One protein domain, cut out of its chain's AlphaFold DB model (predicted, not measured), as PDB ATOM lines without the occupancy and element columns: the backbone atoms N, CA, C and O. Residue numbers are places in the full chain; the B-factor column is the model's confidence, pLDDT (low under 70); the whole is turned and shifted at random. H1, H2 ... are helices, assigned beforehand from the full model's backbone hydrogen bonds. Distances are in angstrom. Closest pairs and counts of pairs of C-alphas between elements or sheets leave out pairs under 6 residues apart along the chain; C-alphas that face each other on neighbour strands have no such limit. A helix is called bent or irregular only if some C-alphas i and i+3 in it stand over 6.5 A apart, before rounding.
ATOM      1  N   LEU A   2      -6.290  28.782  59.407       87.38
ATOM      2  CA  LEU A   2      -6.929  28.572  60.731       87.38
ATOM      3  C   LEU A   2      -7.909  29.694  61.134       87.38
ATOM      4  O   LEU A   2      -9.059  29.430  61.464       87.38
ATOM      5  N   VAL A   3      -7.478  30.954  61.019       90.94
ATOM      6  CA  VAL A   3      -8.292  32.143  61.349       90.94
ATOM      7  C   VAL A   3      -9.524  32.297  60.444       90.94
ATOM      8  O   VAL A   3     -10.513  32.906  60.838       90.94
ATOM      9  N   ILE A   4      -9.487  31.750  59.228       92.25
ATOM     10  CA  ILE A   4     -10.540  31.927  58.221       92.25
ATOM     11  C   ILE A   4     -11.528  30.752  58.258       92.25
ATOM     12  O   ILE A   4     -12.728  30.977  58.393       92.25
ATOM     13  N   LEU A   5     -11.012  29.519  58.161       90.56
ATOM     14  CA  LEU A   5     -11.774  28.272  57.997       90.56
ATOM     15  C   LEU A   5     -12.050  27.531  59.312       90.56
ATOM     16  O   LEU A   5     -12.808  26.567  59.309       90.56
ATOM     17  N   GLY A   6     -11.434  27.928  60.428       89.25
ATOM     18  CA  GLY A   6     -11.680  27.274  61.712       89.25
ATOM     19  C   GLY A   6     -13.149  27.362  62.146       89.25
ATOM     20  O   GLY A   6     -13.908  28.219  61.686       89.25
ATOM     21  N   ASN A   7     -13.553  26.517  63.096       87.25
ATOM     22  CA  ASN A   7     -14.924  26.529  63.632       87.25
ATOM     23  C   ASN A   7     -15.303  27.897  64.235       87.25
ATOM     24  O   ASN A   7     -16.431  28.345  64.078       87.25
ATOM     25  N   ASN A   8     -14.332  28.607  64.822       87.25
ATOM     26  CA  ASN A   8     -14.475  29.990  65.302       87.25
ATOM     27  C   ASN A   8     -13.865  31.026  64.333       87.25
ATOM     28  O   ASN A   8     -13.528  32.141  64.731       87.25
ATOM     29  N   GLY A   9     -13.641  30.638  63.077       90.81
ATOM     30  CA  GLY A   9     -13.002  31.460  62.056       90.81
ATOM     31  C   GLY A   9     -13.929  32.515  61.455       90.81
ATOM     32  O   GLY A   9     -15.137  32.532  61.696       90.81
ATOM     33  N   LEU A  10     -13.351  33.396  60.635       93.38
ATOM     34  CA  LEU A  10     -14.059  34.513  60.003       93.38
ATOM     35  C   LEU A  10     -15.292  34.069  59.203       93.38
ATOM     36  O   LEU A  10     -16.328  34.725  59.294       93.38
ATOM     37  N   ILE A  11     -15.214  32.959  58.461       92.19
ATOM     38  CA  ILE A  11     -16.332  32.482  57.629       92.19
ATOM     39  C   ILE A  11     -17.503  32.034  58.506       92.19
ATOM     40  O   ILE A  11     -18.612  32.532  58.354       92.19
ATOM     41  N   ASN A  12     -17.256  31.156  59.480       92.88
ATOM     42  CA  ASN A  12     -18.308  30.697  60.384       92.88
ATOM     43  C   ASN A  12     -18.904  31.852  61.196       92.88
ATOM     44  O   ASN A  12     -20.121  31.947  61.324       92.88
ATOM     45  N   ARG A  13     -18.070  32.780  61.686       91.94
ATOM     46  CA  ARG A  13     -18.538  33.937  62.460       91.94
ATOM     47  C   ARG A  13     -19.417  34.878  61.638       91.94
ATOM     48  O   ARG A  13     -20.413  35.370  62.154       91.94
ATOM     49  N   THR A  14     -19.054  35.140  60.384       92.81
ATOM     50  CA  THR A  14     -19.858  35.995  59.496       92.81
ATOM     51  C   THR A  14     -21.171  35.317  59.111       92.81
ATOM     52  O   THR A  14     -22.217  35.947  59.214       92.81
ATOM     53  N   LEU A  15     -21.157  34.026  58.766       92.56
ATOM     54  CA  LEU A  15     -22.375  33.274  58.436       92.56
ATOM     55  C   LEU A  15     -23.348  33.162  59.622       92.56
ATOM     56  O   LEU A  15     -24.552  33.324  59.429       92.56
ATOM     57  N   LEU A  16     -22.833  32.938  60.836       93.25
ATOM     58  CA  LEU A  16     -23.631  32.948  62.068       93.25
ATOM     59  C   LEU A  16     -24.199  34.342  62.359       93.25
ATOM     60  O   LEU A  16     -25.362  34.464  62.728       93.25
ATOM     61  N   TYR A  17     -23.404  35.401  62.164       92.50
ATOM     62  CA  TYR A  17     -23.850  36.782  62.376       92.50
ATOM     63  C   TYR A  17     -25.018  37.170  61.460       92.50
ATOM     64  O   TYR A  17     -25.950  37.834  61.904       92.50
ATOM     65  N   PHE A  18     -24.998  36.724  60.201       94.00
ATOM     66  CA  PHE A  18     -26.091  36.950  59.249       94.00
ATOM     67  C   PHE A  18     -27.258  35.957  59.390       94.00
ATOM     68  O   PHE A  18     -28.214  36.048  58.625       94.00
ATOM     69  N   GLY A  19     -27.200  35.008  60.333       91.75
ATOM     70  CA  GLY A  19     -28.250  34.004  60.533       91.75
ATOM     71  C   GLY A  19     -28.407  33.017  59.369       91.75
ATOM     72  O   GLY A  19     -29.465  32.418  59.216       91.75
ATOM     73  N   VAL A  20     -27.377  32.853  58.529       94.12
ATOM     74  CA  VAL A  20     -27.402  31.925  57.380       94.12
ATOM     75  C   VAL A  20     -27.240  30.471  57.837       94.12
ATOM     76  O   VAL A  20     -27.704  29.552  57.165       94.12
ATOM     77  N   ILE A  21     -26.567  30.255  58.971       93.06
ATOM     78  CA  ILE A  21     -26.334  28.941  59.580       93.06
ATOM     79  C   ILE A  21     -26.614  29.009  61.084       93.06
ATOM     80  O   ILE A  21     -26.335  30.029  61.706       93.06
ATOM     81  N   ASP A  22     -27.088  27.910  61.677       88.38
ATOM     82  CA  ASP A  22     -27.348  27.815  63.128       88.38
ATOM     83  C   ASP A  22     -26.158  27.254  63.924       88.38
ATOM     84  O   ASP A  22     -26.065  27.408  65.143       88.38
ATOM     85  N   LYS A  23     -25.249  26.540  63.247       89.88
ATOM     86  CA  LYS A  23     -24.079  25.884  63.845       89.88
ATOM     87  C   LYS A  23     -22.848  26.086  62.958       89.88
ATOM     88  O   LYS A  23     -23.004  26.109  61.737       89.88
ATOM     89  N   PRO A  24     -21.633  26.185  63.533       86.62
ATOM     90  CA  PRO A  24     -20.408  26.281  62.750       86.62
ATOM     91  C   PRO A  24     -20.249  25.096  61.798       86.62
ATOM     92  O   PRO A  24     -20.389  23.938  62.199       86.62
ATOM     93  N   LEU A  25     -19.908  25.386  60.548       88.81
ATOM     94  CA  LEU A  25     -19.550  24.381  59.561       88.81
ATOM     95  C   LEU A  25     -18.131  23.871  59.843       88.81
ATOM     96  O   LEU A  25     -17.206  24.664  60.047       88.81
ATOM     97  N   SER A  26     -17.940  22.552  59.783       88.06
ATOM     98  CA  SER A  26     -16.622  21.909  59.863       88.06
ATOM     99  C   SER A  26     -15.848  22.091  58.553       88.06
ATOM    100  O   SER A  26     -15.647  21.147  57.793       88.06
ATOM    101  N   LEU A  27     -15.430  23.327  58.270       89.56
ATOM    102  CA  LEU A  27     -14.678  23.703  57.063       89.56
ATOM    103  C   LEU A  27     -13.185  23.368  57.157       89.56
ATOM    104  O   LEU A  27     -12.453  23.542  56.187       89.56
ATOM    105  N   MET A  28     -12.729  22.908  58.320       90.31
ATOM    106  CA  MET A  28     -11.334  22.626  58.623       90.31
ATOM    107  C   MET A  28     -11.180  21.235  59.238       90.31
ATOM    108  O   MET A  28     -12.149  20.666  59.736       90.31
ATOM    109  N   TYR A  29      -9.951  20.712  59.228       90.94
ATOM    110  CA  TYR A  29      -9.594  19.383  59.733       90.94
ATOM    111  C   TYR A  29     -10.206  18.238  58.923       90.94
ATOM    112  O   TYR A  29     -10.547  17.194  59.472       90.94
ATOM    113  N   ASN A  30     -10.330  18.444  57.614       91.44
ATOM    114  CA  ASN A  30     -10.812  17.453  56.665       91.44
ATOM    115  C   ASN A  30      -9.961  17.483  55.383       91.44
ATOM    116  O   ASN A  30      -9.099  18.344  55.199       91.44
ATOM    117  N   GLN A  31     -10.204  16.548  54.467       91.81
ATOM    118  CA  GLN A  31      -9.470  16.478  53.201       91.81
ATOM    119  C   GLN A  31      -9.686  17.717  52.309       91.81
ATOM    120  O   GLN A  31      -8.761  18.148  51.618       91.81
ATOM    121  N   TRP A  32     -10.871  18.332  52.341       92.25
ATOM    122  CA  TRP A  32     -11.180  19.518  51.536       92.25
ATOM    123  C   TRP A  32     -10.324  20.722  51.919       92.25
ATOM    124  O   TRP A  32      -9.787  21.392  51.036       92.25
ATOM    125  N   SER A  33     -10.137  20.974  53.217       93.75
ATOM    126  CA  SER A  33      -9.261  22.050  53.679       93.75
ATOM    127  C   SER A  33      -7.811  21.811  53.277       93.75
ATOM    128  O   SER A  33      -7.119  22.766  52.939       93.75
ATOM    129  N   VAL A  34      -7.351  20.557  53.241       94.69
ATOM    130  CA  VAL A  34      -6.002  20.232  52.746       94.69
ATOM    131  C   VAL A  34      -5.863  20.588  51.272       94.69
ATOM    132  O   VAL A  34      -4.942  21.321  50.916       94.69
ATOM    133  N   ILE A  35      -6.794  20.133  50.428       94.25
ATOM    134  CA  ILE A  35      -6.773  20.409  48.984       94.25
ATOM    135  C   ILE A  35      -6.791  21.917  48.728       94.25
ATOM    136  O   ILE A  35      -5.954  22.422  47.984       94.25
ATOM    137  N   LEU A  36      -7.694  22.648  49.384       95.06
ATOM    138  CA  LEU A  36      -7.826  24.095  49.228       95.06
ATOM    139  C   LEU A  36      -6.517  24.817  49.562       95.06
ATOM    140  O   LEU A  36      -6.052  25.658  48.790       95.06
ATOM    141  N   VAL A  37      -5.902  24.480  50.699       95.12
ATOM    142  CA  VAL A  37      -4.677  25.148  51.145       95.12
ATOM    143  C   VAL A  37      -3.488  24.783  50.262       95.12
ATOM    144  O   VAL A  37      -2.698  25.667  49.948       95.12
ATOM    145  N   ILE A  38      -3.375  23.527  49.818       95.19
ATOM    146  CA  ILE A  38      -2.341  23.088  48.868       95.19
ATOM    147  C   ILE A  38      -2.471  23.840  47.541       95.19
ATOM    148  O   ILE A  38      -1.484  24.394  47.063       95.19
ATOM    149  N   VAL A  39      -3.681  23.918  46.975       95.81
ATOM    150  CA  VAL A  39      -3.937  24.644  45.721       95.81
ATOM    151  C   VAL A  39      -3.550  26.110  45.867       95.81
ATOM    152  O   VAL A  39      -2.817  26.625  45.032       95.81
ATOM    153  N   TYR A  40      -3.981  26.770  46.942       95.44
ATOM    154  CA  TYR A  40      -3.644  28.171  47.189       95.44
ATOM    155  C   TYR A  40      -2.135  28.388  47.377       95.44
ATOM    156  O   TYR A  40      -1.569  29.318  46.808       95.44
ATOM    157  N   MET A  41      -1.477  27.532  48.164       94.62
ATOM    158  CA  MET A  41      -0.054  27.668  48.485       94.62
ATOM    159  C   MET A  41       0.828  27.473  47.249       94.62
ATOM    160  O   MET A  41       1.829  28.170  47.093       94.62
ATOM    161  N   TYR A  42       0.463  26.535  46.370       95.31
ATOM    162  CA  TYR A  42       1.266  26.199  45.196       95.31
ATOM    163  C   TYR A  42       0.811  26.890  43.907       95.31
ATOM    164  O   TYR A  42       1.471  26.760  42.879       95.31
ATOM    165  N   LEU A  43      -0.246  27.700  43.960       96.19
ATOM    166  CA  LEU A  43      -0.715  28.515  42.838       96.19
ATOM    167  C   LEU A  43       0.409  29.360  42.196       96.19
ATOM    168  O   LEU A  43       0.542  29.318  40.971       96.19
ATOM    169  N   PRO A  44       1.288  30.047  42.962       94.38
ATOM    170  CA  PRO A  44       2.381  30.830  42.378       94.38
ATOM    171  C   PRO A  44       3.358  29.987  41.545       94.38
ATOM    172  O   PRO A  44       3.852  30.446  40.517       94.38
ATOM    173  N   TYR A  45       3.588  28.732  41.941       95.12
ATOM    174  CA  TYR A  45       4.477  27.802  41.239       95.12
ATOM    175  C   TYR A  45       3.906  27.386  39.879       95.12
ATOM    176  O   TYR A  45       4.671  27.133  38.953       95.12
ATOM    177  N   MET A  46       2.577  27.363  39.740       97.00
ATOM    178  CA  MET A  46       1.903  27.154  38.456       97.00
ATOM    179  C   MET A  46       1.903  28.426  37.598       97.00
ATOM    180  O   MET A  46       2.028  28.348  36.378       97.00
ATOM    181  N   ILE A  47       1.759  29.601  38.221       96.81
ATOM    182  CA  ILE A  47       1.692  30.876  37.500       96.81
ATOM    183  C   ILE A  47       2.996  31.166  36.761       96.81
ATOM    184  O   ILE A  47       2.930  31.561  35.600       96.81
ATOM    185  N   PHE A  48       4.169  30.982  37.380       95.06
ATOM    186  CA  PHE A  48       5.426  31.410  36.747       95.06
ATOM    187  C   PHE A  48       5.699  30.744  35.383       95.06
ATOM    188  O   PHE A  48       5.980  31.463  34.420       95.06
ATOM    189  N   PRO A  49       5.573  29.412  35.230       94.31
ATOM    190  CA  PRO A  49       5.809  28.753  33.944       94.31
ATOM    191  C   PRO A  49       4.722  29.051  32.908       94.31
ATOM    192  O   PRO A  49       5.019  29.170  31.715       94.31
ATOM    193  N   LEU A  50       3.472  29.211  33.358       96.25
ATOM    194  CA  LEU A  50       2.370  29.629  32.495       96.25
ATOM    195  C   LEU A  50       2.599  31.035  31.954       96.25
ATOM    196  O   LEU A  50       2.514  31.229  30.746       96.25
ATOM    197  N   TYR A  51       2.942  31.988  32.821       96.12
ATOM    198  CA  TYR A  51       3.238  33.364  32.434       96.12
ATOM    199  C   TYR A  51       4.356  33.405  31.389       96.12
ATOM    200  O   TYR A  51       4.163  33.960  30.313       96.12
ATOM    201  N   SER A  52       5.469  32.709  31.647       94.12
ATOM    202  CA  SER A  52       6.607  32.631  30.720       94.12
ATOM    203  C   SER A  52       6.243  32.076  29.333       94.12
ATOM    204  O   SER A  52       6.878  32.421  28.337       94.12
ATOM    205  N   SER A  53       5.236  31.203  29.256       94.81
ATOM    206  CA  SER A  53       4.776  30.623  27.988       94.81
ATOM    207  C   SER A  53       3.723  31.477  27.289       94.81
ATOM    208  O   SER A  53       3.741  31.569  26.066       94.81
ATOM    209  N   ILE A  54       2.830  32.115  28.047       95.62
ATOM    210  CA  ILE A  54       1.804  33.024  27.519       95.62
ATOM    211  C   ILE A  54       2.444  34.312  26.994       95.62
ATOM    212  O   ILE A  54       2.037  34.803  25.953       95.62
ATOM    213  N   GLU A  55       3.474  34.835  27.660       95.06
ATOM    214  CA  GLU A  55       4.200  36.037  27.221       95.06
ATOM    215  C   GLU A  55       4.834  35.871  25.829       95.06
ATOM    216  O   GLU A  55       4.980  36.838  25.088       95.06
ATOM    217  N   LYS A  56       5.175  34.635  25.448       92.00
ATOM    218  CA  LYS A  56       5.749  34.297  24.136       92.00
ATOM    219  C   LYS A  56       4.696  33.944  23.082       92.00
ATOM    220  O   LYS A  56       5.062  33.656  21.945       92.00
ATOM    221  N   PHE A  57       3.422  33.877  23.459       94.69
ATOM    222  CA  PHE A  57       2.339  33.505  22.557       94.69
ATOM    223  C   PHE A  57       1.906  34.704  21.708       94.69
ATOM    224  O   PHE A  57       1.691  35.797  22.228       94.69
ATOM    225  N   ASP A  58       1.732  34.482  20.406       95.31
ATOM    226  CA  ASP A  58       1.199  35.491  19.496       95.31
ATOM    227  C   ASP A  58      -0.338  35.518  19.547       95.31
ATOM    228  O   ASP A  58      -1.022  34.615  19.054       95.31
ATOM    229  N   PHE A  59      -0.890  36.576  20.142       94.31
ATOM    230  CA  PHE A  59      -2.335  36.758  20.279       94.31
ATOM    231  C   PHE A  59      -3.059  37.013  18.950       94.31
ATOM    232  O   PHE A  59      -4.269  36.782  18.892       94.31
ATOM    233  N   GLN A  60      -2.347  37.371  17.875       95.56
ATOM    234  CA  GLN A  60      -2.942  37.516  16.542       95.56
ATOM    235  C   GLN A  60      -3.527  36.192  16.032       95.56
ATOM    236  O   GLN A  60      -4.537  36.189  15.332       95.56
ATOM    237  N   LEU A  61      -2.973  35.046  16.451       94.38
ATOM    238  CA  LEU A  61      -3.527  33.724  16.131       94.38
ATOM    239  C   LEU A  61      -4.933  33.523  16.713       94.38
ATOM    240  O   LEU A  61      -5.760  32.818  16.133       94.38
ATOM    241  N   LEU A  62      -5.206  34.127  17.872       95.12
ATOM    242  CA  LEU A  62      -6.519  34.066  18.505       95.12
ATOM    243  C   LEU A  62      -7.528  34.941  17.755       95.12
ATOM    244  O   LEU A  62      -8.666  34.517  17.554       95.12
ATOM    245  N   GLU A  63      -7.104  36.137  17.345       94.50
ATOM    246  CA  GLU A  63      -7.907  37.081  16.560       94.50
ATOM    247  C   GLU A  63      -8.261  36.494  15.194       94.50
ATOM    248  O   GLU A  63      -9.443  36.353  14.888       94.50
ATOM    249  N   ALA A  64      -7.271  35.990  14.455       96.12
ATOM    250  CA  ALA A  64      -7.479  35.352  13.157       96.12
ATOM    251  C   ALA A  64      -8.464  34.173  13.231       96.12
ATOM    252  O   ALA A  64      -9.294  33.972  12.345       96.12
ATOM    253  N   ALA A  65      -8.420  33.387  14.308       95.19
ATOM    254  CA  ALA A  65      -9.372  32.300  14.499       95.19
ATOM    255  C   ALA A  65     -10.801  32.793  14.749       95.19
ATOM    256  O   ALA A  65     -11.752  32.165  14.280       95.19
ATOM    257  N   MET A  66     -10.957  33.895  15.486       96.38
ATOM    258  CA  MET A  66     -12.263  34.523  15.691       96.38
ATOM    259  C   MET A  66     -12.797  35.142  14.398       96.38
ATOM    260  O   MET A  66     -13.987  34.992  14.121       96.38
ATOM    261  N   ASP A  67     -11.928  35.725  13.574       96.88
ATOM    262  CA  ASP A  67     -12.282  36.254  12.251       96.88
ATOM    263  C   ASP A  67     -12.756  35.147  11.298       96.88
ATOM    264  O   ASP A  67     -13.681  35.341  10.511       96.88
ATOM    265  N   LEU A  68     -12.201  33.937  11.430       95.75
ATOM    266  CA  LEU A  68     -12.648  32.732  10.719       95.75
ATOM    267  C   LEU A  68     -13.905  32.076  11.331       95.75
ATOM    268  O   LEU A  68     -14.314  30.993  10.908       95.75
ATOM    269  N   GLY A  69     -14.538  32.711  12.322       96.19
ATOM    270  CA  GLY A  69     -15.804  32.274  12.915       96.19
ATOM    271  C   GLY A  69     -15.676  31.378  14.152       96.19
ATOM    272  O   GLY A  69     -16.676  30.813  14.606       96.19
ATOM    273  N   ALA A  70     -14.482  31.222  14.737       96.19
ATOM    274  CA  ALA A  70     -14.350  30.538  16.021       96.19
ATOM    275  C   ALA A  70     -14.888  31.407  17.170       96.19
ATOM    276  O   ALA A  70     -14.630  32.604  17.263       96.19
ATOM    277  N   SER A  71     -15.597  30.796  18.121       96.31
ATOM    278  CA  SER A  71     -15.928  31.481  19.373       96.31
ATOM    279  C   SER A  71     -14.678  31.653  20.247       96.31
ATOM    280  O   SER A  71     -13.759  30.835  20.190       96.31
ATOM    281  N   ARG A  72     -14.664  32.668  21.121       94.06
ATOM    282  CA  ARG A  72     -13.549  32.946  22.056       94.06
ATOM    283  C   ARG A  72     -13.083  31.708  22.824       94.06
ATOM    284  O   ARG A  72     -11.892  31.426  22.887       94.06
ATOM    285  N   LEU A  73     -14.027  30.941  23.376       96.75
ATOM    286  CA  LEU A  73     -13.712  29.704  24.093       96.75
ATOM    287  C   LEU A  73     -13.071  28.676  23.156       96.75
ATOM    288  O   LEU A  73     -12.053  28.088  23.503       96.75
ATOM    289  N   ARG A  74     -13.614  28.492  21.947       95.69
ATOM    290  CA  ARG A  74     -13.050  27.558  20.966       95.69
ATOM    291  C   ARG A  74     -11.626  27.952  20.565       95.69
ATOM    292  O   ARG A  74     -10.773  27.075  20.505       95.69
ATOM    293  N   ALA A  75     -11.352  29.239  20.357       95.81
ATOM    294  CA  ALA A  75     -10.006  29.727  20.059       95.81
ATOM    295  C   ALA A  75      -9.032  29.471  21.227       95.81
ATOM    296  O   ALA A  75      -7.929  28.976  21.014       95.81
ATOM    297  N   ILE A  76      -9.453  29.693  22.477       95.50
ATOM    298  CA  ILE A  76      -8.631  29.382  23.661       95.50
ATOM    299  C   ILE A  76      -8.296  27.886  23.735       95.50
ATOM    300  O   ILE A  76      -7.128  27.524  23.874       95.50
ATOM    301  N   PHE A  77      -9.299  27.011  23.636       96.31
ATOM    302  CA  PHE A  77      -9.094  25.568  23.794       96.31
ATOM    303  C   PHE A  77      -8.346  24.929  22.619       96.31
ATOM    304  O   PHE A  77      -7.599  23.976  22.833       96.31
ATOM    305  N   ASN A  78      -8.508  25.455  21.403       94.56
ATOM    306  CA  ASN A  78      -7.903  24.872  20.205       94.56
ATOM    307  C   ASN A  78      -6.563  25.505  19.815       94.56
ATOM    308  O   ASN A  78      -5.802  24.868  19.093       94.56
ATOM    309  N   ILE A  79      -6.268  26.731  20.260       94.62
ATOM    310  CA  ILE A  79      -5.076  27.479  19.826       94.62
ATOM    311  C   ILE A  79      -4.202  27.834  21.020       94.62
ATOM    312  O   ILE A  79      -3.060  27.380  21.083       94.62
ATOM    313  N   LEU A  80      -4.726  28.581  21.997       94.94
ATOM    314  CA  LEU A  80      -3.927  29.029  23.141       94.94
ATOM    315  C   LEU A  80      -3.431  27.845  23.982       94.94
ATOM    316  O   LEU A  80      -2.224  27.686  24.154       94.94
ATOM    317  N   LEU A  81      -4.340  26.993  24.476       94.50
ATOM    318  CA  LEU A  81      -3.985  25.896  25.387       94.50
ATOM    319  C   LEU A  81      -2.971  24.907  24.784       94.50
ATOM    320  O   LEU A  81      -1.996  24.588  25.469       94.50
ATOM    321  N   PRO A  82      -3.120  24.438  23.528       92.50
ATOM    322  CA  PRO A  82      -2.123  23.566  22.912       92.50
ATOM    323  C   PRO A  82      -0.778  24.261  22.681       92.50
ATOM    324  O   PRO A  82       0.258  23.597  22.743       92.50
ATOM    325  N   SER A  83      -0.779  25.577  22.441       91.81
ATOM    326  CA  SER A  83       0.445  26.353  22.201       91.81
ATOM    327  C   SER A  83       1.261  26.554  23.477       91.81
ATOM    328  O   SER A  83       2.482  26.422  23.451       91.81
ATOM    329  N   ILE A  84       0.603  26.780  24.618       94.88
ATOM    330  CA  ILE A  84       1.271  26.957  25.920       94.88
ATOM    331  C   ILE A  84       1.448  25.645  26.698       94.88
ATOM    332  O   ILE A  84       1.791  25.669  27.882       94.88
ATOM    333  N   LYS A  85       1.245  24.486  26.055       92.12
ATOM    334  CA  LYS A  85       1.324  23.165  26.707       92.12
ATOM    335  C   LYS A  85       2.645  22.919  27.443       92.12
ATOM    336  O   LYS A  85       2.624  22.271  28.482       92.12
ATOM    337  N   GLY A  86       3.758  23.463  26.939       90.81
ATOM    338  CA  GLY A  86       5.077  23.373  27.581       90.81
ATOM    339  C   GLY A  86       5.176  24.188  28.879       90.81
ATOM    340  O   GLY A  86       5.875  23.815  29.814       90.81
ATOM    341  N   GLY A  87       4.432  25.293  28.975       93.62
ATOM    342  CA  GLY A  87       4.284  26.046  30.222       93.62
ATOM    343  C   GLY A  87       3.404  25.322  31.226       93.62
ATOM    344  O   GLY A  87       3.728  25.268  32.410       93.62
ATOM    345  N   ILE A  88       2.310  24.726  30.743       95.06
ATOM    346  CA  ILE A  88       1.421  23.901  31.567       95.06
ATOM    347  C   ILE A  88       2.206  22.720  32.151       95.06
ATOM    348  O   ILE A  88       2.097  22.460  33.348       95.06
ATOM    349  N   SER A  89       3.019  22.032  31.345       93.19
ATOM    350  CA  SER A  89       3.798  20.879  31.801       93.19
ATOM    351  C   SER A  89       4.856  21.249  32.834       93.19
ATOM    352  O   SER A  89       4.908  20.644  33.906       93.19
ATOM    353  N   ALA A  90       5.636  22.299  32.568       92.56
ATOM    354  CA  ALA A  90       6.606  22.829  33.516       92.56
ATOM    355  C   ALA A  90       5.944  23.240  34.845       92.56
ATOM    356  O   ALA A  90       6.457  22.917  35.918       92.56
ATOM    357  N   GLY A  91       4.773  23.886  34.784       95.00
ATOM    358  CA  GLY A  91       3.967  24.232  35.958       95.00
ATOM    359  C   GLY A  91       3.510  23.012  36.753       95.00
ATOM    360  O   GLY A  91       3.694  22.973  37.971       95.00
ATOM    361  N   ILE A  92       2.985  21.984  36.080       94.50
ATOM    362  CA  ILE A  92       2.561  20.734  36.726       94.50
ATOM    363  C   ILE A  92       3.727  20.100  37.482       94.50
ATOM    364  O   ILE A  92       3.561  19.736  38.643       94.50
ATOM    365  N   ILE A  93       4.910  20.006  36.869       92.31
ATOM    366  CA  ILE A  93       6.095  19.425  37.516       92.31
ATOM    367  C   ILE A  93       6.497  20.238  38.756       92.31
ATOM    368  O   ILE A  93       6.735  19.664  39.821       92.31
ATOM    369  N   LEU A  94       6.534  21.568  38.636       93.44
ATOM    370  CA  LEU A  94       6.931  22.469  39.721       93.44
ATOM    371  C   LEU A  94       5.964  22.451  40.910       93.44
ATOM    372  O   LEU A  94       6.399  22.633  42.045       93.44
ATOM    373  N   VAL A  95       4.675  22.197  40.674       95.19
ATOM    374  CA  VAL A  95       3.670  22.018  41.733       95.19
ATOM    375  C   VAL A  95       3.705  20.602  42.309       95.19
ATOM    376  O   VAL A  95       3.573  20.420  43.519       95.19
ATOM    377  N   PHE A  96       3.895  19.587  41.464       91.50
ATOM    378  CA  PHE A  96       3.813  18.178  41.847       91.50
ATOM    379  C   PHE A  96       4.856  17.791  42.898       91.50
ATOM    380  O   PHE A  96       4.517  17.134  43.882       91.50
ATOM    381  N   ILE A  97       6.105  18.232  42.722       88.12
ATOM    382  CA  ILE A  97       7.223  17.904  43.619       88.12
ATOM    383  C   ILE A  97       6.936  18.319  45.079       88.12
ATOM    384  O   ILE A  97       6.945  17.448  45.954       88.12
ATOM    385  N   PRO A  98       6.652  19.601  45.389       89.62
ATOM    386  CA  PRO A  98       6.361  20.014  46.759       89.62
ATOM    387  C   PRO A  98       4.999  19.515  47.261       89.62
ATOM    388  O   PRO A  98       4.872  19.234  48.452       89.62
ATOM    389  N   ALA A  99       3.995  19.367  46.388       92.12
ATOM    390  CA  ALA A  99       2.678  18.872  46.789       92.12
ATOM    391  C   ALA A  99       2.723  17.413  47.266       92.12
ATOM    392  O   ALA A  99       2.123  17.087  48.290       92.12
ATOM    393  N   LEU A 100       3.475  16.550  46.576       88.75
ATOM    394  CA  LEU A 100       3.670  15.153  46.970       88.75
ATOM    395  C   LEU A 100       4.329  15.014  48.347       88.75
ATOM    396  O   LEU A 100       3.928  14.170  49.146       88.75
ATOM    397  N   GLY A 101       5.350  15.828  48.617       87.75
ATOM    398  CA  GLY A 101       6.088  15.811  49.882       87.75
ATOM    399  C   GLY A 101       5.410  16.580  51.017       87.75
ATOM    400  O   GLY A 101       5.960  16.657  52.117       87.75
ATOM    401  N   SER A 102       4.243  17.182  50.773       92.00
ATOM    402  CA  SER A 102       3.597  18.051  51.749       92.00
ATOM    403  C   SER A 102       3.096  17.248  52.947       92.00
ATOM    404  O   SER A 102       2.201  16.412  52.835       92.00
ATOM    405  N   TYR A 103       3.676  17.513  54.116       92.19
ATOM    406  CA  TYR A 103       3.207  16.968  55.393       92.19
ATOM    407  C   TYR A 103       2.781  18.079  56.355       92.19
ATOM    408  O   TYR A 103       1.796  17.918  57.068       92.19
ATOM    409  N   ALA A 104       3.455  19.234  56.326       91.62
ATOM    410  CA  ALA A 104       3.160  20.353  57.217       91.62
ATOM    411  C   ALA A 104       1.766  20.954  56.972       91.62
ATOM    412  O   ALA A 104       1.043  21.235  57.923       91.62
ATOM    413  N   ILE A 105       1.359  21.120  55.705       93.25
ATOM    414  CA  ILE A 105       0.026  21.652  55.384       93.25
ATOM    415  C   ILE A 105      -1.066  20.704  55.905       93.25
ATOM    416  O   ILE A 105      -1.890  21.163  56.700       93.25
ATOM    417  N   PRO A 106      -1.078  19.402  55.543       93.19
ATOM    418  CA  PRO A 106      -2.090  18.489  56.061       93.19
ATOM    419  C   PRO A 106      -2.075  18.330  57.582       93.19
ATOM    420  O   PRO A 106      -3.134  18.146  58.174       93.19
ATOM    421  N   ASP A 107      -0.915  18.446  58.231       91.88
ATOM    422  CA  ASP A 107      -0.832  18.356  59.694       91.88
ATOM    423  C   ASP A 107      -1.549  19.533  60.375       91.88
ATOM    424  O   ASP A 107      -2.264  19.357  61.359       91.88
ATOM    425  N   LEU A 108      -1.438  20.733  59.793       91.19
ATOM    426  CA  LEU A 108      -2.068  21.942  60.321       91.19
ATOM    427  C   LEU A 108      -3.569  22.031  60.023       91.19
ATOM    428  O   LEU A 108      -4.315  22.600  60.822       91.19
ATOM    429  N   VAL A 109      -4.014  21.545  58.858       92.19
ATOM    430  CA  VAL A 109      -5.380  21.813  58.367       92.19
ATOM    431  C   VAL A 109      -6.214  20.574  58.069       92.19
ATOM    432  O   VAL A 109      -7.408  20.721  57.826       92.19
ATOM    433  N   GLY A 110      -5.627  19.379  58.065       90.00
ATOM    434  CA  GLY A 110      -6.270  18.142  57.617       90.00
ATOM    435  C   GLY A 110      -6.852  17.268  58.717       90.00
ATOM    436  O   GLY A 110      -7.709  16.438  58.433       90.00
ATOM    437  N   GLY A 111      -6.451  17.458  59.976       88.06
ATOM    438  CA  GLY A 111      -6.957  16.633  61.076       88.06
ATOM    439  C   GLY A 111      -6.581  15.156  60.914       88.06
ATOM    440  O   GLY A 111      -5.481  14.831  60.469       88.06
ATOM    441  N   LYS A 112      -7.481  14.244  61.302       83.62
ATOM    442  CA  LYS A 112      -7.262  12.795  61.130       83.62
ATOM    443  C   LYS A 112      -7.509  12.340  59.690       83.62
ATOM    444  O   LYS A 112      -6.742  11.525  59.187       83.62
ATOM    445  N   ASP A 113      -8.524  12.902  59.042       83.50
ATOM    446  CA  ASP A 113      -9.013  12.431  57.741       83.50
ATOM    447  C   ASP A 113      -8.256  13.038  56.551       83.50
ATOM    448  O   ASP A 113      -8.329  12.533  55.439       83.50
ATOM    449  N   GLY A 114      -7.509  14.122  56.768       86.38
ATOM    450  CA  GLY A 114      -6.710  14.791  55.741       86.38
ATOM    451  C   GLY A 114      -5.236  14.385  55.707       86.38
ATOM    452  O   GLY A 114      -4.462  15.048  55.025       86.38
ATOM    453  N   ALA A 115      -4.809  13.361  56.450       89.94
ATOM    454  CA  ALA A 115      -3.403  12.961  56.489       89.94
ATOM    455  C   ALA A 115      -2.913  12.442  55.122       89.94
ATOM    456  O   ALA A 115      -3.542  11.584  54.506       89.94
ATOM    457  N   MET A 116      -1.757  12.930  54.669       92.19
ATOM    458  CA  MET A 116      -1.112  12.502  53.423       92.19
ATOM    459  C   MET A 116       0.054  11.538  53.692       92.19
ATOM    460  O   MET A 116       0.471  11.330  54.835       92.19
ATOM    461  N   LEU A 117       0.628  10.964  52.626       90.19
ATOM    462  CA  LEU A 117       1.800  10.078  52.713       90.19
ATOM    463  C   LEU A 117       2.965  10.716  53.482       90.19
ATOM    464  O   LEU A 117       3.589  10.052  54.310       90.19
ATOM    465  N   GLY A 118       3.207  12.015  53.282       91.06
ATOM    466  CA  GLY A 118       4.217  12.757  54.036       91.06
ATOM    467  C   GLY A 118       3.973  12.727  55.550       91.06
ATOM    468  O   GLY A 118       4.918  12.568  56.321       91.06
ATOM    469  N   ASN A 119       2.712  12.795  55.995       93.06
ATOM    470  CA  ASN A 119       2.367  12.685  57.416       93.06
ATOM    471  C   ASN A 119       2.659  11.290  57.961       93.06
ATOM    472  O   ASN A 119       3.114  11.177  59.096       93.06
ATOM    473  N   LEU A 120       2.421  10.235  57.176       91.38
ATOM    474  CA  LEU A 120       2.740   8.869  57.595       91.38
ATOM    475  C   LEU A 120       4.246   8.700  57.802       91.38
ATOM    476  O   LEU A 120       4.658   8.220  58.854       91.38
ATOM    477  N   ILE A 121       5.064   9.171  56.858       93.12
ATOM    478  CA  ILE A 121       6.529   9.145  56.988       93.12
ATOM    479  C   ILE A 121       6.965   9.924  58.237       93.12
ATOM    480  O   ILE A 121       7.698   9.398  59.073       93.12
ATOM    481  N   ALA A 122       6.463  11.152  58.407       92.50
ATOM    482  CA  ALA A 122       6.810  11.999  59.545       92.50
ATOM    483  C   ALA A 122       6.419  11.361  60.887       92.50
ATOM    484  O   ALA A 122       7.205  11.387  61.835       92.50
ATOM    485  N   ARG A 123       5.234  10.745  60.978       92.62
ATOM    486  CA  ARG A 123       4.757  10.065  62.191       92.62
ATOM    487  C   ARG A 123       5.596   8.838  62.531       92.62
ATOM    488  O   ARG A 123       5.940   8.661  63.699       92.62
ATOM    489  N   GLN A 124       5.976   8.035  61.538       93.31
ATOM    490  CA  GLN A 124       6.836   6.874  61.782       93.31
ATOM    491  C   GLN A 124       8.227   7.292  62.268       93.31
ATOM    492  O   GLN A 124       8.791   6.631  63.139       93.31
ATOM    493  N   LEU A 125       8.743   8.421  61.784       93.19
ATOM    494  CA  LEU A 125      10.051   8.926  62.187       93.19
ATOM    495  C   LEU A 125      10.025   9.559  63.583       93.19
ATOM    496  O   LEU A 125      10.893   9.282  64.407       93.19
ATOM    497  N   THR A 126       9.037  10.414  63.851       91.19
ATOM    498  CA  THR A 126       9.018  11.279  65.043       91.19
ATOM    499  C   THR A 126       8.271  10.662  66.222       91.19
ATOM    500  O   THR A 126       8.795  10.650  67.335       91.19
ATOM    501  N   ALA A 127       7.076  10.111  65.988       90.56
ATOM    502  CA  ALA A 127       6.225   9.562  67.041       90.56
ATOM    503  C   ALA A 127       6.590   8.107  67.358       90.56
ATOM    504  O   ALA A 127       6.821   7.768  68.515       90.56
ATOM    505  N   ALA A 128       6.705   7.257  66.332       90.62
ATOM    506  CA  ALA A 128       7.065   5.849  66.515       90.62
ATOM    507  C   ALA A 128       8.580   5.623  66.673       90.62
ATOM    508  O   ALA A 128       8.998   4.511  66.989       90.62
ATOM    509  N   ARG A 129       9.408   6.656  66.425       92.19
ATOM    510  CA  ARG A 129      10.882   6.579  66.405       92.19
ATOM    511  C   ARG A 129      11.410   5.408  65.562       92.19
ATOM    512  O   ARG A 129      12.462   4.844  65.848       92.19
ATOM    513  N   ASN A 130      10.689   5.053  64.502       93.88
ATOM    514  CA  ASN A 130      11.013   3.954  63.605       93.88
ATOM    515  C   ASN A 130      11.699   4.498  62.347       93.88
ATOM    516  O   ASN A 130      11.097   4.657  61.280       93.88
ATOM    517  N   TRP A 131      12.986   4.808  62.496       93.31
ATOM    518  CA  TRP A 131      13.835   5.308  61.416       93.31
ATOM    519  C   TRP A 131      13.941   4.311  60.252       93.31
ATOM    520  O   TRP A 131      13.765   4.747  59.114       93.31
ATOM    521  N   PRO A 132      14.129   2.989  60.479       95.50
ATOM    522  CA  PRO A 132      14.209   2.023  59.382       95.50
ATOM    523  C   PRO A 132      12.954   1.995  58.503       95.50
ATOM    524  O   PRO A 132      13.057   2.062  57.278       95.50
ATOM    525  N   LEU A 133      11.763   1.956  59.108       93.88
ATOM    526  CA  LEU A 133      10.506   1.931  58.357       93.88
ATOM    527  C   LEU A 133      10.259   3.249  57.615       93.88
ATOM    528  O   LEU A 133       9.818   3.239  56.468       93.88
ATOM    529  N   SER A 134      10.584   4.381  58.241       94.12
ATOM    530  CA  SER A 134      10.458   5.704  57.615       94.12
ATOM    531  C   SER A 134      11.356   5.829  56.385       94.12
ATOM    532  O   SER A 134      10.911   6.315  55.343       94.12
ATOM    533  N   SER A 135      12.592   5.331  56.473       94.94
ATOM    534  CA  SER A 135      13.524   5.272  55.347       94.94
ATOM    535  C   SER A 135      13.008   4.368  54.229       94.94
ATOM    536  O   SER A 135      13.038   4.768  53.068       94.94
ATOM    537  N   ALA A 136      12.470   3.188  54.557       95.75
ATOM    538  CA  ALA A 136      11.907   2.273  53.564       95.75
ATOM    539  C   ALA A 136      10.734   2.906  52.794       95.75
ATOM    540  O   ALA A 136      10.728   2.899  51.562       95.75
ATOM    541  N   ILE A 137       9.780   3.523  53.503       94.25
ATOM    542  CA  ILE A 137       8.640   4.215  52.878       94.25
ATOM    543  C   ILE A 137       9.130   5.388  52.019       94.25
ATOM    544  O   ILE A 137       8.653   5.563  50.900       94.25
ATOM    545  N   SER A 138      10.109   6.158  52.501       93.94
ATOM    546  CA  SER A 138      10.670   7.297  51.759       93.94
ATOM    547  C   SER A 138      11.352   6.865  50.461       93.94
ATOM    548  O   SER A 138      11.146   7.500  49.433       93.94
ATOM    549  N   ILE A 139      12.119   5.768  50.477       95.69
ATOM    550  CA  ILE A 139      12.770   5.224  49.274       95.69
ATOM    551  C   ILE A 139      11.722   4.742  48.267       95.69
ATOM    552  O   ILE A 139      11.818   5.066  47.086       95.69
ATOM    553  N   ILE A 140      10.697   4.013  48.718       94.62
ATOM    554  CA  ILE A 140       9.604   3.563  47.842       94.62
ATOM    555  C   ILE A 140       8.887   4.769  47.227       94.62
ATOM    556  O   ILE A 140       8.648   4.807  46.021       94.62
ATOM    557  N   PHE A 141       8.588   5.784  48.036       92.44
ATOM    558  CA  PHE A 141       7.934   7.004  47.577       92.44
ATOM    559  C   PHE A 141       8.793   7.790  46.577       92.44
ATOM    560  O   PHE A 141       8.291   8.259  45.552       92.44
ATOM    561  N   LEU A 142      10.102   7.880  46.824       93.75
ATOM    562  CA  LEU A 142      11.065   8.477  45.905       93.75
ATOM    563  C   LEU A 142      11.105   7.725  44.569       93.75
ATOM    564  O   LEU A 142      11.074   8.354  43.515       93.75
ATOM    565  N   LEU A 143      11.130   6.391  44.591       95.44
ATOM    566  CA  LEU A 143      11.129   5.582  43.370       95.44
ATOM    567  C   LEU A 143       9.842   5.783  42.566       95.44
ATOM    568  O   LEU A 143       9.912   6.038  41.367       95.44
ATOM    569  N   ILE A 144       8.676   5.734  43.217       93.19
ATOM    570  CA  ILE A 144       7.378   5.931  42.553       93.19
ATOM    571  C   ILE A 144       7.285   7.332  41.937       93.19
ATOM    572  O   ILE A 144       6.916   7.467  40.771       93.19
ATOM    573  N   SER A 145       7.649   8.373  42.691       91.94
ATOM    574  CA  SER A 145       7.617   9.757  42.196       91.94
ATOM    575  C   SER A 145       8.605   9.982  41.051       91.94
ATOM    576  O   SER A 145       8.245  10.592  40.044       91.94
ATOM    577  N   THR A 146       9.813   9.421  41.147       93.00
ATOM    578  CA  THR A 146      10.824   9.495  40.085       93.00
ATOM    579  C   THR A 146      10.354   8.784  38.820       93.00
ATOM    580  O   THR A 146      10.426   9.357  37.737       93.00
ATOM    581  N   VAL A 147       9.827   7.560  38.929       94.75
ATOM    582  CA  VAL A 147       9.291   6.813  37.779       94.75
ATOM    583  C   VAL A 147       8.119   7.564  37.143       94.75
ATOM    584  O   VAL A 147       8.083   7.698  35.921       94.75
ATOM    585  N   GLY A 148       7.205   8.112  37.949       91.12
ATOM    586  CA  GLY A 148       6.097   8.932  37.459       91.12
ATOM    587  C   GLY A 148       6.573  10.151  36.664       91.12
ATOM    588  O   GLY A 148       6.105  10.378  35.548       91.12
ATOM    589  N   LEU A 149       7.561  10.884  37.186       91.62
ATOM    590  CA  LEU A 149       8.170  12.023  36.490       91.62
ATOM    591  C   LEU A 149       8.910  11.602  35.216       91.62
ATOM    592  O   LEU A 149       8.799  12.275  34.195       91.62
ATOM    593  N   LEU A 150       9.631  10.477  35.229       92.62
ATOM    594  CA  LEU A 150      10.311   9.964  34.037       92.62
ATOM    595  C   LEU A 150       9.319   9.586  32.934       92.62
ATOM    596  O   LEU A 150       9.554   9.915  31.772       92.62
ATOM    597  N   ILE A 151       8.209   8.928  33.280       92.50
ATOM    598  CA  ILE A 151       7.132   8.620  32.330       92.50
ATOM    599  C   ILE A 151       6.557   9.919  31.766       92.50
ATOM    600  O   ILE A 151       6.437  10.053  30.550       92.50
ATOM    601  N   TYR A 152       6.271  10.894  32.631       89.31
ATOM    602  CA  TYR A 152       5.760  12.197  32.222       89.31
ATOM    603  C   TYR A 152       6.691  12.897  31.216       89.31
ATOM    604  O   TYR A 152       6.268  13.225  30.105       89.31
ATOM    605  N   PHE A 153       7.984  13.017  31.538       88.06
ATOM    606  CA  PHE A 153       8.981  13.612  30.643       88.06
ATOM    607  C   PHE A 153       9.140  12.843  29.326       88.06
ATOM    608  O   PHE A 153       9.342  13.446  28.266       88.06
ATOM    609  N   ARG A 154       9.050  11.508  29.354       89.50
ATOM    610  CA  ARG A 154       9.117  10.673  28.144       89.50
ATOM    611  C   ARG A 154       7.935  10.937  27.215       89.50
ATOM    612  O   ARG A 154       8.158  11.066  26.011       89.50
ATOM    613  N   LEU A 155       6.721  11.042  27.755       88.00
ATOM    614  CA  LEU A 155       5.515  11.348  26.979       88.00
ATOM    615  C   LEU A 155       5.601  12.741  26.346       88.00
ATOM    616  O   LEU A 155       5.330  12.896  25.155       88.00
ATOM    617  N   GLU A 156       6.061  13.734  27.106       84.81
ATOM    618  CA  GLU A 156       6.254  15.097  26.610       84.81
ATOM    619  C   GLU A 156       7.297  15.157  25.481       84.81
ATOM    620  O   GLU A 156       7.042  15.713  24.406       84.81
ATOM    621  N   THR A 157       8.448  14.506  25.673       83.25
ATOM    622  CA  THR A 157       9.526  14.462  24.673       83.25
ATOM    623  C   THR A 157       9.088  13.737  23.398       83.25
ATOM    624  O   THR A 157       9.400  14.179  22.290       83.25
ATOM    625  N   ALA A 158       8.352  12.627  23.528       82.06
ATOM    626  CA  ALA A 158       7.825  11.879  22.390       82.06
ATOM    627  C   ALA A 158       6.841  12.728  21.569       82.06
ATOM    628  O   ALA A 158       6.929  12.758  20.340       82.06
ATOM    629  N   GLN A 159       5.965  13.478  22.244       79.19
ATOM    630  CA  GLN A 159       5.019  14.374  21.587       79.19
ATOM    631  C   GLN A 159       5.731  15.518  20.850       79.19
ATOM    632  O   GLN A 159       5.356  15.856  19.727       79.19
ATOM    633  N   HIS A 160       6.776  16.095  21.449       79.31
ATOM    634  CA  HIS A 160       7.591  17.123  20.796       79.31
ATOM    635  C   HIS A 160       8.303  16.597  19.544       79.31
ATOM    636  O   HIS A 160       8.248  17.245  18.499       79.31
ATOM    637  N   LYS A 161       8.913  15.405  19.614       80.38
ATOM    638  CA  LYS A 161       9.564  14.774  18.453       80.38
ATOM    639  C   LYS A 161       8.577  14.485  17.324       80.38
ATOM    640  O   LYS A 161       8.881  14.798  16.177       80.38
ATOM    641  N   LYS A 162       7.395  13.944  17.642       81.69
ATOM    642  CA  LYS A 162       6.341  13.669  16.655       81.69
ATOM    643  C   LYS A 162       5.903  14.944  15.931       81.69
ATOM    644  O   LYS A 162       5.863  14.961  14.708       81.69
ATOM    645  N   ASN A 163       5.620  16.014  16.676       81.00
ATOM    646  CA  ASN A 163       5.208  17.290  16.089       81.00
ATOM    647  C   ASN A 163       6.301  17.890  15.187       81.00
ATOM    648  O   ASN A 163       5.986  18.421  14.128       81.00
ATOM    649  N   LYS A 164       7.575  17.779  15.585       82.88
ATOM    650  CA  LYS A 164       8.706  18.250  14.775       82.88
ATOM    651  C   LYS A 164       8.850  17.454  13.475       82.88
ATOM    652  O   LYS A 164       9.006  18.060  12.426       82.88
ATOM    653  N   ALA A 165       8.752  16.126  13.545       84.38
ATOM    654  CA  ALA A 165       8.847  15.260  12.370       84.38
ATOM    655  C   ALA A 165       7.743  15.561  11.346       84.38
ATOM    656  O   ALA A 165       8.026  15.649  10.161       84.38
ATOM    657  N   ILE A 166       6.510  15.788  11.812       84.12
ATOM    658  CA  ILE A 166       5.379  16.185  10.961       84.12
ATOM    659  C   ILE A 166       5.670  17.512  10.241       84.12
ATOM    660  O   ILE A 166       5.468  17.615   9.038       84.12
ATOM    661  N   TYR A 167       6.175  18.520  10.955       82.44
ATOM    662  CA  TYR A 167       6.536  19.804  10.347       82.44
ATOM    663  C   TYR A 167       7.672  19.668   9.322       82.44
ATOM    664  O   TYR A 167       7.596  20.231   8.237       82.44
ATOM    665  N   GLU A 168       8.718  18.903   9.649       89.12
ATOM    666  CA  GLU A 168       9.833  18.640   8.731       89.12
ATOM    667  C   GLU A 168       9.381  17.912   7.454       89.12
ATOM    668  O   GLU A 168       9.935  18.172   6.389       89.12
ATOM    669  N   ASP A 169       8.384  17.031   7.549       87.12
ATOM    670  CA  ASP A 169       7.797  16.317   6.411       87.12
ATOM    671  C   ASP A 169       6.974  17.256   5.512       87.12
ATOM    672  O   ASP A 169       7.219  17.328   4.308       87.12
ATOM    673  N   TYR A 170       6.102  18.082   6.105       82.31
ATOM    674  CA  TYR A 170       5.336  19.099   5.369       82.31
ATOM    675  C   TYR A 170       6.236  20.077   4.606       82.31
ATOM    676  O   TYR A 170       6.000  20.346   3.430       82.31
ATOM    677  N   MET A 171       7.298  20.579   5.245       85.75
ATOM    678  CA  MET A 171       8.225  21.509   4.592       85.75
ATOM    679  C   MET A 171       8.958  20.862   3.410       85.75
ATOM    680  O   MET A 171       9.211  21.537   2.415       85.75
ATOM    681  N   LYS A 172       9.284  19.565   3.495       85.75
ATOM    682  CA  LYS A 172       9.909  18.828   2.388       85.75
ATOM    683  C   LYS A 172       8.957  18.665   1.207       85.75
ATOM    684  O   LYS A 172       9.364  18.929   0.075       85.75
ATOM    685  N   GLU A 173       7.706  18.277   1.458       84.50
ATOM    686  CA  GLU A 173       6.691  18.175   0.403       84.50
ATOM    687  C   GLU A 173       6.470  19.516  -0.304       84.50
ATOM    688  O   GLU A 173       6.412  19.559  -1.533       84.50
ATOM    689  N   GLU A 174       6.393  20.615   0.445       80.62
ATOM    690  CA  GLU A 174       6.218  21.956  -0.115       80.62
ATOM    691  C   GLU A 174       7.399  22.355  -1.011       80.62
ATOM    692  O   GLU A 174       7.188  22.770  -2.148       80.62
ATOM    693  N   THR A 175       8.643  22.145  -0.560       78.88
ATOM    694  CA  THR A 175       9.835  22.450  -1.373       78.88
ATOM    695  C   THR A 175       9.905  21.629  -2.659       78.88
ATOM    696  O   THR A 175      10.301  22.157  -3.690       78.88
ATOM    697  N   SER A 176       9.446  20.373  -2.631       77.62
ATOM    698  CA  SER A 176       9.442  19.492  -3.808       77.62
ATOM    699  C   SER A 176       8.403  19.856  -4.874       77.62
ATOM    700  O   SER A 176       8.523  19.414  -6.007       77.62
ATOM    701  N   LYS A 177       7.372  20.640  -4.530       74.19
ATOM    702  CA  LYS A 177       6.346  21.110  -5.480       74.19
ATOM    703  C   LYS A 177       6.739  22.392  -6.215       74.19
ATOM    704  O   LYS A 177       6.037  22.787  -7.144       74.19
ATOM    705  N   VAL A 178       7.783  23.073  -5.747       72.31
ATOM    706  CA  VAL A 178       8.253  24.356  -6.289       72.31
ATOM    707  C   VAL A 178       9.412  24.160  -7.282       72.31
ATOM    708  O   VAL A 178       9.670  25.060  -8.081       72.31
TER     709      VAL A 178
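What this domain is: This is residues 2 to 178 of the 179 residues of the protein "ABC transporter permease" of Thermotogaceae bacterium (UniProt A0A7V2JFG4). One very long helix, H9, runs along one edge of a flat, loosely joined row of three nearly parallel helical pieces, H9, H6 and the arm H3b of a bent helix, and residues 161 to 178 stick out beyond the rest. Short helices gather at the ends: H1, H2, H7 and H8 near the end of the row where H9 begins, and the hairpin of H4 and H5 near the end where H6 begins, on the side away from H9. The printed part has 177 residues, with nine named helices, H1 to H9 in chain order, and no named strand; its class is all helix. It is only just loose, close to extended, with a radius of gyration of the C-alphas of 23.7 A, and it spans 74 by 53 by 20 A.

Where its parts are: H9, residues 131 to 176, is 66.9 A long, from C-alpha 131 at (13.835, 5.308, 61.416) to C-alpha 176 at (9.442, 19.492, -3.808). H6, residues 85 to 100, is 21.9 A long; it is neither bent nor irregular, but only just, with C-alphas 95 and 98 6.0 A apart. H3, residues 31 to 54, was assigned by its hydrogen bonds as one helix but is bent: C-alphas 41 and 44 are 7.3 A apart. Its arms are H3a, residues 31 to 41, 15.4 A, and H3b, residues 44 to 54, 15.0 A. H5, residues 72 to 83, is 15.5 A long and only just irregular, with C-alphas 78 and 81 6.6 A apart. H8, residues 117 to 126, is 14.3 A long. The shorter helices are H1, residues 2 to 5, from C-alpha 2 at (-6.929, 28.572, 60.731), H2, residues 10 to 17, H4, residues 60 to 67, and H7, residues 104 to 109.

How they stand to each other: H9 touches H8 with residues 131 to 138 alone, a helical hairpin at a shallow tilt of 29 degrees; the closest C-alphas, of Ile 121 and Ser 134, are 5.3 A apart. H9 and H6 are close but not clearly touching, Ile 93 to Leu 149 at 7.8 A between C-alphas. H6 touches H3b, opposite ways at a shallow tilt of 10 degrees, closest at the C-alphas of Met 46 and Gly 91, 4.4 A. H3a touches H7 at a steep tilt of 53 degrees, closest at the C-alphas of Val 34 and Pro 106, 5.4 A. H7 and H8 only just touch, with 3 pairs of C-alphas within 8 A. H4 and H5 form a helical hairpin, closest at the C-alphas of Leu 62 and Ala 75, 5.8 A. H1 and H2 touch only at the corner, closest at the C-alphas of Ile 4 and Leu 10, 4.7 A. Every O i to N i+4 pair is within hydrogen-bond range in H2, H3a, H4, H7, H8 and H9; H3b has 6 of 7, H5 6 of 8 and H6 11 of 12, and H1 is too short for such a pair.

The domain as a whole: The two C-alphas farthest apart, of Asp 22 and Val 178, are 78.1 A apart. The printed part has no cut, and the link from H2 to H3, 13 residues, is long. The mean pLDDT of the printed part is 91.4, and no printed residue is under 70.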